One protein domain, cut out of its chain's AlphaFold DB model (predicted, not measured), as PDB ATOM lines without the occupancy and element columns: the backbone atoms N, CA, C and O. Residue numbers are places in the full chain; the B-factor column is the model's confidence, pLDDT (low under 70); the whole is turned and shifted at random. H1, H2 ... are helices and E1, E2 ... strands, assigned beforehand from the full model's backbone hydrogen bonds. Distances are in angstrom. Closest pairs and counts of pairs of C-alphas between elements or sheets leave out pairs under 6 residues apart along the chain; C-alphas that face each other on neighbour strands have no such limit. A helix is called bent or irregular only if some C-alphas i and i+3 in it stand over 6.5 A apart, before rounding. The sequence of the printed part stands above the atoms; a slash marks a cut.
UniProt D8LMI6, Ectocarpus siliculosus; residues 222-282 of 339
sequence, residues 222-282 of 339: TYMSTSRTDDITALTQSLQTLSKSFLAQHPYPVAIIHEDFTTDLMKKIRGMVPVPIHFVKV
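AT A GLANCE: This is residues 222 to 282 of the 339 residues of a protein of Ectocarpus siliculosus (UniProt D8LMI6). Three parallel strands form a small sheet, with long helix H1 near its E1 edge and short helix H2 near its E3 edge. The 61 printed residues run E1 H1 E2 H2 E3, sheet order E1 E2 E3, class mixed. The whole is compact, radius of gyration of the C-alphas 10.9 A, spanning 31 by 20 by 18 A.

IN THESE COORDINATES: Find C-alpha 222 at (-39.261, 12.011, 49.079), where E1, residues 222 to 225, 10.2 A, begins. E2, 254 to 258, spans 12.9 A; E3, 277 to 281, 12.8 A, ends at (-34.333, 21.807, 56.105). H1, 229 to 247, spans 24.5 A, kinks 29 degrees near residue 241 and is only just irregular: C-alphas 244 and 247 are 6.7 A apart. H2, 263 to 270, spans 10.5 A.

HOW THE PARTS SIT: Within hydrogen-bond range look at N 257 and O 223 of E1 and E2, 2.8 A, and N 256 and O 278 of E2 and E3, 2.8 A. E1, H1, E2 and E2, H2, E3 are strand-helix-strand units, parallel neighbours with a helix between, their crossovers right-handed. Both helices are on the sheet but only graze it. H1 and H2 are close but not clearly touching: their closest C-alphas, Thr 236 and Ile 269, are 7.1 A apart. H2 has every O i to N i+4 pair within range, H1 14 of 15.

THE WHOLE: The farthest C-alphas, Gln 249 and Asp 260, are 30.7 A apart. The printed part has no cut and no long link; no printed residue is under pLDDT 70.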
ATOM      1  N   THR A 222     -40.403  11.277  48.521       95.81
ATOM      2  CA  THR A 222     -39.261  12.011  49.079       95.81
ATOM      3  C   THR A 222     -38.213  12.311  48.016       95.81
ATOM      4  O   THR A 222     -37.776  11.417  47.298       95.81
ATOM      5  N   TYR A 223     -37.780  13.570  47.960       96.06
ATOM      6  CA  TYR A 223     -36.631  14.025  47.182       96.06
ATOM      7  C   TYR A 223     -35.550  14.560  48.109       96.06
ATOM      8  O   TYR A 223     -35.851  15.166  49.137       96.06
ATOM      9  N   MET A 224     -34.296  14.396  47.704       94.56
ATOM     10  CA  MET A 224     -33.160  15.060  48.328       94.56
ATOM     11  C   MET A 224     -32.366  15.783  47.245       94.56
ATOM     12  O   MET A 224     -32.049  15.189  46.216       94.56
ATOM     13  N   SER A 225     -32.099  17.069  47.455       94.12
ATOM     14  CA  SER A 225     -31.391  17.928  46.501       94.12
ATOM     15  C   SER A 225     -30.430  18.851  47.241       94.12
ATOM     16  O   SER A 225     -30.686  19.220  48.388       94.12
ATOM     17  N   THR A 226     -29.342  19.235  46.576       92.19
ATOM     18  CA  THR A 226     -28.414  20.268  47.060       92.19
ATOM     19  C   THR A 226     -28.775  21.634  46.478       92.19
ATOM     20  O   THR A 226     -29.584  21.719  45.547       92.19
ATOM     21  N   SER A 227     -28.127  22.691  46.978       89.12
ATOM     22  CA  SER A 227     -28.313  24.076  46.513       89.12
ATOM     23  C   SER A 227     -27.725  24.343  45.123       89.12
ATOM     24  O   SER A 227     -27.806  25.464  44.615       89.12
ATOM     25  N   ARG A 228     -27.110  23.340  44.488       90.44
ATOM     26  CA  ARG A 228     -26.513  23.468  43.157       90.44
ATOM     27  C   ARG A 228     -27.590  23.676  42.094       90.44
ATOM     28  O   ARG A 228     -28.587  22.963  42.046       90.44
ATOM     29  N   THR A 229     -27.339  24.604  41.173       93.31
ATOM     30  CA  THR A 229     -28.271  24.950  40.088       93.31
ATOM     31  C   THR A 229     -28.677  23.747  39.234       93.31
ATOM     32  O   THR A 229     -29.843  23.635  38.852       93.31
ATOM     33  N   ASP A 230     -27.741  22.832  38.964       95.50
ATOM     34  CA  ASP A 230     -27.998  21.613  38.189       95.50
ATOM     35  C   ASP A 230     -28.999  20.700  38.911       95.50
ATOM     36  O   ASP A 230     -29.968  20.239  38.308       95.50
ATOM     37  N   ASP A 231     -28.817  20.513  40.220       93.31
ATOM     38  CA  ASP A 231     -29.668  19.660  41.052       93.31
ATOM     39  C   ASP A 231     -31.072  20.264  41.188       93.31
ATOM     40  O   ASP A 231     -32.070  19.563  41.027       93.31
ATOM     41  N   ILE A 232     -31.172  21.586  41.362       95.31
ATOM     42  CA  ILE A 232     -32.456  22.306  41.363       95.31
ATOM     43  C   ILE A 232     -33.178  22.189  40.014       95.31
ATOM     44  O   ILE A 232     -34.408  22.064  39.965       95.31
ATOM     45  N   THR A 233     -32.431  22.224  38.910       96.19
ATOM     46  CA  THR A 233     -32.988  22.060  37.561       96.19
ATOM     47  C   THR A 233     -33.507  20.637  37.366       96.19
ATOM     48  O   THR A 233     -34.649  20.459  36.936       96.19
ATOM     49  N   ALA A 234     -32.725  19.631  37.760       95.44
ATOM     50  CA  ALA A 234     -33.123  18.227  37.715       95.44
ATOM     51  C   ALA A 234     -34.334  17.940  38.618       95.44
ATOM     52  O   ALA A 234     -35.271  17.255  38.201       95.44
ATOM     53  N   LEU A 235     -34.369  18.515  39.826       96.31
ATOM     54  CA  LEU A 235     -35.507  18.440  40.744       96.31
ATOM     55  C   LEU A 235     -36.765  19.029  40.099       96.31
ATOM     56  O   LEU A 235     -37.815  18.394  40.098       96.31
ATOM     57  N   THR A 236     -36.652  20.216  39.501       96.56
ATOM     58  CA  THR A 236     -37.760  20.887  38.804       96.56
ATOM     59  C   THR A 236     -38.324  20.021  37.675       96.56
ATOM     60  O   THR A 236     -39.536  19.813  37.600       96.56
ATOM     61  N   GLN A 237     -37.460  19.476  36.815       97.31
ATOM     62  CA  GLN A 237     -37.865  18.603  35.707       97.31
ATOM     63  C   GLN A 237     -38.511  17.302  36.205       97.31
ATOM     64  O   GLN A 237     -39.531  16.857  35.664       97.31
ATOM     65  N   SER A 238     -37.958  16.721  37.273       97.25
ATOM     66  CA  SER A 238     -38.487  15.512  37.907       97.25
ATOM     67  C   SER A 238     -39.875  15.757  38.488       97.25
ATOM     68  O   SER A 238     -40.791  14.983  38.222       97.25
ATOM     69  N   LEU A 239     -40.067  16.866  39.211       96.94
ATOM     70  CA  LEU A 239     -41.361  17.241  39.780       96.94
ATOM     71  C   LEU A 239     -42.405  17.509  38.699       96.94
ATOM     72  O   LEU A 239     -43.538  17.067  38.841       96.94
ATOM     73  N   GLN A 240     -42.043  18.175  37.600       96.75
ATOM     74  CA  GLN A 240     -42.965  18.395  36.482       96.75
ATOM     75  C   GLN A 240     -43.394  17.083  35.818       96.75
ATOM     76  O   GLN A 240     -44.573  16.910  35.505       96.75
ATOM     77  N   THR A 241     -42.454  16.158  35.617       96.94
ATOM     78  CA  THR A 241     -42.749  14.831  35.063       96.94
ATOM     79  C   THR A 241     -43.645  14.041  36.011       96.94
ATOM     80  O   THR A 241     -44.699  13.563  35.599       96.94
ATOM     81  N   LEU A 242     -43.278  13.987  37.295       95.56
ATOM     82  CA  LEU A 242     -44.024  13.299  38.347       95.56
ATOM     83  C   LEU A 242     -45.443  13.872  38.518       95.56
ATOM     84  O   LEU A 242     -46.393  13.113  38.701       95.56
ATOM     85  N   SER A 243     -45.586  15.199  38.420       96.12
ATOM     86  CA  SER A 243     -46.864  15.922  38.457       96.12
ATOM     87  C   SER A 243     -47.821  15.413  37.381       96.12
ATOM     88  O   SER A 243     -48.966  15.067  37.667       96.12
ATOM     89  N   LYS A 244     -47.325  15.329  36.139       96.50
ATOM     90  CA  LYS A 244     -48.120  14.979  34.956       96.50
ATOM     91  C   LYS A 244     -48.461  13.493  34.875       96.50
ATOM     92  O   LYS A 244     -49.530  13.162  34.377       96.50
ATOM     93  N   SER A 245     -47.566  12.611  35.318       95.38
ATOM     94  CA  SER A 245     -47.754  11.163  35.187       95.38
ATOM     95  C   SER A 245     -48.434  10.546  36.410       95.38
ATOM     96  O   SER A 245     -49.521   9.985  36.296       95.38
ATOM     97  N   PHE A 246     -47.805  10.659  37.580       95.19
ATOM     98  CA  PHE A 246     -48.161   9.888  38.769       95.19
ATOM     99  C   PHE A 246     -49.062  10.665  39.729       95.19
ATOM    100  O   PHE A 246     -50.101  10.156  40.141       95.19
ATOM    101  N   LEU A 247     -48.708  11.911  40.062       94.38
ATOM    102  CA  LEU A 247     -49.435  12.682  41.081       94.38
ATOM    103  C   LEU A 247     -50.832  13.109  40.628       94.38
ATOM    104  O   LEU A 247     -51.707  13.301  41.468       94.38
ATOM    105  N   ALA A 248     -51.055  13.203  39.315       93.06
ATOM    106  CA  ALA A 248     -52.380  13.414  38.741       93.06
ATOM    107  C   ALA A 248     -53.352  12.263  39.062       93.06
ATOM    108  O   ALA A 248     -54.540  12.502  39.257       93.06
ATOM    109  N   GLN A 249     -52.854  11.024  39.133       94.50
ATOM    110  CA  GLN A 249     -53.663   9.831  39.419       94.50
ATOM    111  C   GLN A 249     -53.648   9.476  40.910       94.50
ATOM    112  O   GLN A 249     -54.634   8.982  41.458       94.50
ATOM    113  N   HIS A 250     -52.528   9.751  41.576       92.75
ATOM    114  CA  HIS A 250     -52.283   9.393  42.963       92.75
ATOM    115  C   HIS A 250     -51.712  10.595  43.726       92.75
ATOM    116  O   HIS A 250     -50.494  10.786  43.743       92.75
ATOM    117  N   PRO A 251     -52.563  11.415  44.372       92.81
ATOM    118  CA  PRO A 251     -52.160  12.684  44.975       92.81
ATOM    119  C   PRO A 251     -51.424  12.482  46.310       92.81
ATOM    120  O   PRO A 251     -51.924  12.819  47.384       92.81
ATOM    121  N   TYR A 252     -50.226  11.905  46.250       93.25
ATOM    122  CA  TYR A 252     -49.348  11.752  47.401       93.25
ATOM    123  C   TYR A 252     -48.675  13.085  47.749       93.25
ATOM    124  O   TYR A 252     -48.246  13.804  46.844       93.25
ATOM    125  N   PRO A 253     -48.533  13.427  49.043       94.19
ATOM    126  CA  PRO A 253     -47.728  14.572  49.439       94.19
ATOM    127  C   PRO A 253     -46.261  14.354  49.044       94.19
ATOM    128  O   PRO A 253     -45.764  13.221  49.021       94.19
ATOM    129  N   VAL A 254     -45.557  15.450  48.772       95.62
ATOM    130  CA  VAL A 254     -44.130  15.437  48.425       95.62
ATOM    131  C   VAL A 254     -43.333  16.050  49.571       95.62
ATOM    132  O   VAL A 254     -43.680  17.119  50.056       95.62
ATOM    133  N   ALA A 255     -42.253  15.408  50.002       96.19
ATOM    134  CA  ALA A 255     -41.286  15.970  50.936       96.19
ATOM    135  C   ALA A 255     -39.955  16.207  50.218       96.19
ATOM    136  O   ALA A 255     -39.402  15.288  49.618       96.19
ATOM    137  N   ILE A 256     -39.434  17.429  50.282       96.06
ATOM    138  CA  ILE A 256     -38.153  17.785  49.672       96.06
ATOM    139  C   ILE A 256     -37.183  18.148  50.784       96.06
ATOM    140  O   ILE A 256     -37.397  19.107  51.528       96.06
ATOM    141  N   ILE A 257     -36.128  17.353  50.883       95.06
ATOM    142  CA  ILE A 257     -35.024  17.514  51.815       95.06
ATOM    143  C   ILE A 257     -33.935  18.330  51.126       95.06
ATOM    144  O   ILE A 257     -33.482  17.971  50.037       95.06
ATOM    145  N   HIS A 258     -33.524  19.426  51.754       92.56
ATOM    146  CA  HIS A 258     -32.519  20.325  51.197       92.56
ATOM    147  C   HIS A 258     -31.765  21.054  52.307       92.56
ATOM    148  O   HIS A 258     -32.306  21.315  53.385       92.56
ATOM    149  N   GLU A 259     -30.510  21.395  52.036       87.94
ATOM    150  CA  GLU A 259     -29.628  22.076  52.989       87.94
ATOM    151  C   GLU A 259     -30.018  23.551  53.186       87.94
ATOM    152  O   GLU A 259     -30.101  24.018  54.322       87.94
ATOM    153  N   ASP A 260     -30.340  24.270  52.102       88.12
ATOM    154  CA  ASP A 260     -30.721  25.681  52.188       88.12
ATOM    155  C   ASP A 260     -31.808  26.117  51.191       88.12
ATOM    156  O   ASP A 260     -31.555  26.390  50.021       88.12
ATOM    157  N   PHE A 261     -33.061  26.160  51.646       86.69
ATOM    158  CA  PHE A 261     -34.166  26.682  50.844       86.69
ATOM    159  C   PHE A 261     -34.323  28.192  51.019       86.69
ATOM    160  O   PHE A 261     -34.573  28.671  52.126       86.69
ATOM    161  N   THR A 262     -34.315  28.930  49.909       92.31
ATOM    162  CA  THR A 262     -34.795  30.315  49.890       92.31
ATOM    163  C   THR A 262     -36.318  30.356  49.754       92.31
ATOM    164  O   THR A 262     -36.936  29.472  49.153       92.31
ATOM    165  N   THR A 263     -36.952  31.406  50.283       93.12
ATOM    166  CA  THR A 263     -38.410  31.602  50.177       93.12
ATOM    167  C   THR A 263     -38.887  31.612  48.725       93.12
ATOM    168  O   THR A 263     -39.930  31.032  48.413       93.12
ATOM    169  N   ASP A 264     -38.106  32.206  47.824       95.12
ATOM    170  CA  ASP A 264     -38.441  32.289  46.402       95.12
ATOM    171  C   ASP A 264     -38.350  30.928  45.712       95.12
ATOM    172  O   ASP A 264     -39.236  30.566  44.934       95.12
ATOM    173  N   LEU A 265     -37.335  30.125  46.053       93.44
ATOM    174  CA  LEU A 265     -37.212  28.758  45.556       93.44
ATOM    175  C   LEU A 265     -38.384  27.889  46.034       93.44
ATOM    176  O   LEU A 265     -38.979  27.171  45.231       93.44
ATOM    177  N   MET A 266     -38.773  28.000  47.307       95.56
ATOM    178  CA  MET A 266     -39.937  27.278  47.834       95.56
ATOM    179  C   MET A 266     -41.225  27.673  47.113       95.56
ATOM    180  O   MET A 266     -42.000  26.798  46.728       95.56
ATOM    181  N   LYS A 267     -41.456  28.974  46.888       95.50
ATOM    182  CA  LYS A 267     -42.620  29.467  46.131       95.50
ATOM    183  C   LYS A 267     -42.626  28.927  44.702       95.50
ATOM    184  O   LYS A 267     -43.656  28.431  44.247       95.50
ATOM    185  N   LYS A 268     -41.473  28.954  44.025       95.12
ATOM    186  CA  LYS A 268     -41.308  28.416  42.669       95.12
ATOM    187  C   LYS A 268     -41.639  26.922  42.608       95.12
ATOM    188  O   LYS A 268     -42.400  26.514  41.737       95.12
ATOM    189  N   ILE A 269     -41.110  26.123  43.536       96.12
ATOM    190  CA  ILE A 269     -41.333  24.671  43.576       96.12
ATOM    191  C   ILE A 269     -42.789  24.331  43.937       96.12
ATOM    192  O   ILE A 269     -43.379  23.453  43.311       96.12
ATOM    193  N   ARG A 270     -43.407  25.055  44.884       95.50
ATOM    194  CA  ARG A 270     -44.829  24.872  45.247       95.50
ATOM    195  C   ARG A 270     -45.771  25.034  44.059       95.50
ATOM    196  O   ARG A 270     -46.764  24.326  43.989       95.50
ATOM    197  N   GLY A 271     -45.451  25.922  43.119       94.50
ATOM    198  CA  GLY A 271     -46.260  26.126  41.916       94.50
ATOM    199  C   GLY A 271     -46.181  24.999  40.876       94.50
ATOM    200  O   GLY A 271     -46.922  25.043  39.900       94.50
ATOM    201  N   MET A 272     -45.292  24.011  41.036       95.62
ATOM    202  CA  MET A 272     -45.047  22.979  40.012       95.62
ATOM    203  C   MET A 272     -45.917  21.730  40.156       95.62
ATOM    204  O   MET A 272     -46.122  21.008  39.176       95.62
ATOM    205  N   VAL A 273     -46.408  21.452  41.362       96.06
ATOM    206  CA  VAL A 273     -47.224  20.270  41.655       96.06
ATOM    207  C   VAL A 273     -48.527  20.689  42.341       96.06
ATOM    208  O   VAL A 273     -48.512  21.587  43.179       96.06
ATOM    209  N   PRO A 274     -49.662  20.043  42.021       95.25
ATOM    210  CA  PRO A 274     -50.957  20.378  42.617       95.25
ATOM    211  C   PRO A 274     -51.138  19.809  44.035       95.25
ATOM    212  O   PRO A 274     -52.169  20.036  44.663       95.25
ATOM    213  N   VAL A 275     -50.165  19.040  44.534       94.38
ATOM    214  CA  VAL A 275     -50.209  18.375  45.842       94.38
ATOM    215  C   VAL A 275     -49.414  19.155  46.896       94.38
ATOM    216  O   VAL A 275     -48.496  19.902  46.548       94.38
ATOM    217  N   PRO A 276     -49.709  18.972  48.197       94.56
ATOM    218  CA  PRO A 276     -48.930  19.589  49.265       94.56
ATOM    219  C   PRO A 276     -47.447  19.194  49.209       94.56
ATOM    220  O   PRO A 276     -47.116  18.009  49.116       94.56
ATOM    221  N   ILE A 277     -46.566  20.193  49.325       96.00
ATOM    222  CA  ILE A 277     -45.116  19.998  49.437       96.00
ATOM    223  C   ILE A 277     -44.640  20.382  50.839       96.00
ATOM    224  O   ILE A 277     -44.869  21.500  51.309       96.00
ATOM    225  N   HIS A 278     -43.920  19.471  51.480       94.81
ATOM    226  CA  HIS A 278     -43.214  19.672  52.735       94.81
ATOM    227  C   HIS A 278     -41.741  19.966  52.453       94.81
ATOM    228  O   HIS A 278     -41.048  19.170  51.826       94.81
ATOM    229  N   PHE A 279     -41.262  21.117  52.916       94.88
ATOM    230  CA  PHE A 279     -39.861  21.512  52.784       94.88
ATOM    231  C   PHE A 279     -39.154  21.178  54.089       94.88
ATOM    232  O   PHE A 279     -39.531  21.676  55.149       94.88
ATOM    233  N   VAL A 280     -38.158  20.306  54.009       93.19
ATOM    234  CA  VAL A 280     -37.426  19.796  55.163       93.19
ATOM    235  C   VAL A 280     -36.007  20.333  55.091       93.19
ATOM    236  O   VAL A 280     -35.224  19.927  54.232       93.19
ATOM    237  N   LYS A 281     -35.687  21.270  55.987       89.81
ATOM    238  CA  LYS A 281     -34.333  21.807  56.105       89.81
ATOM    239  C   LYS A 281     -33.508  20.861  56.968       89.81
ATOM    240  O   LYS A 281     -33.863  20.609  58.117       89.81
ATOM    241  N   VAL A 282     -32.417  20.341  56.416       83.69
ATOM    242  CA  VAL A 282     -31.498  19.474  57.163       83.69
ATOM    243  C   VAL A 282     -30.200  20.221  57.412       83.69
ATOM    244  O   VAL A 282     -29.516  20.633  56.481       83.69
TER     245      VAL A 282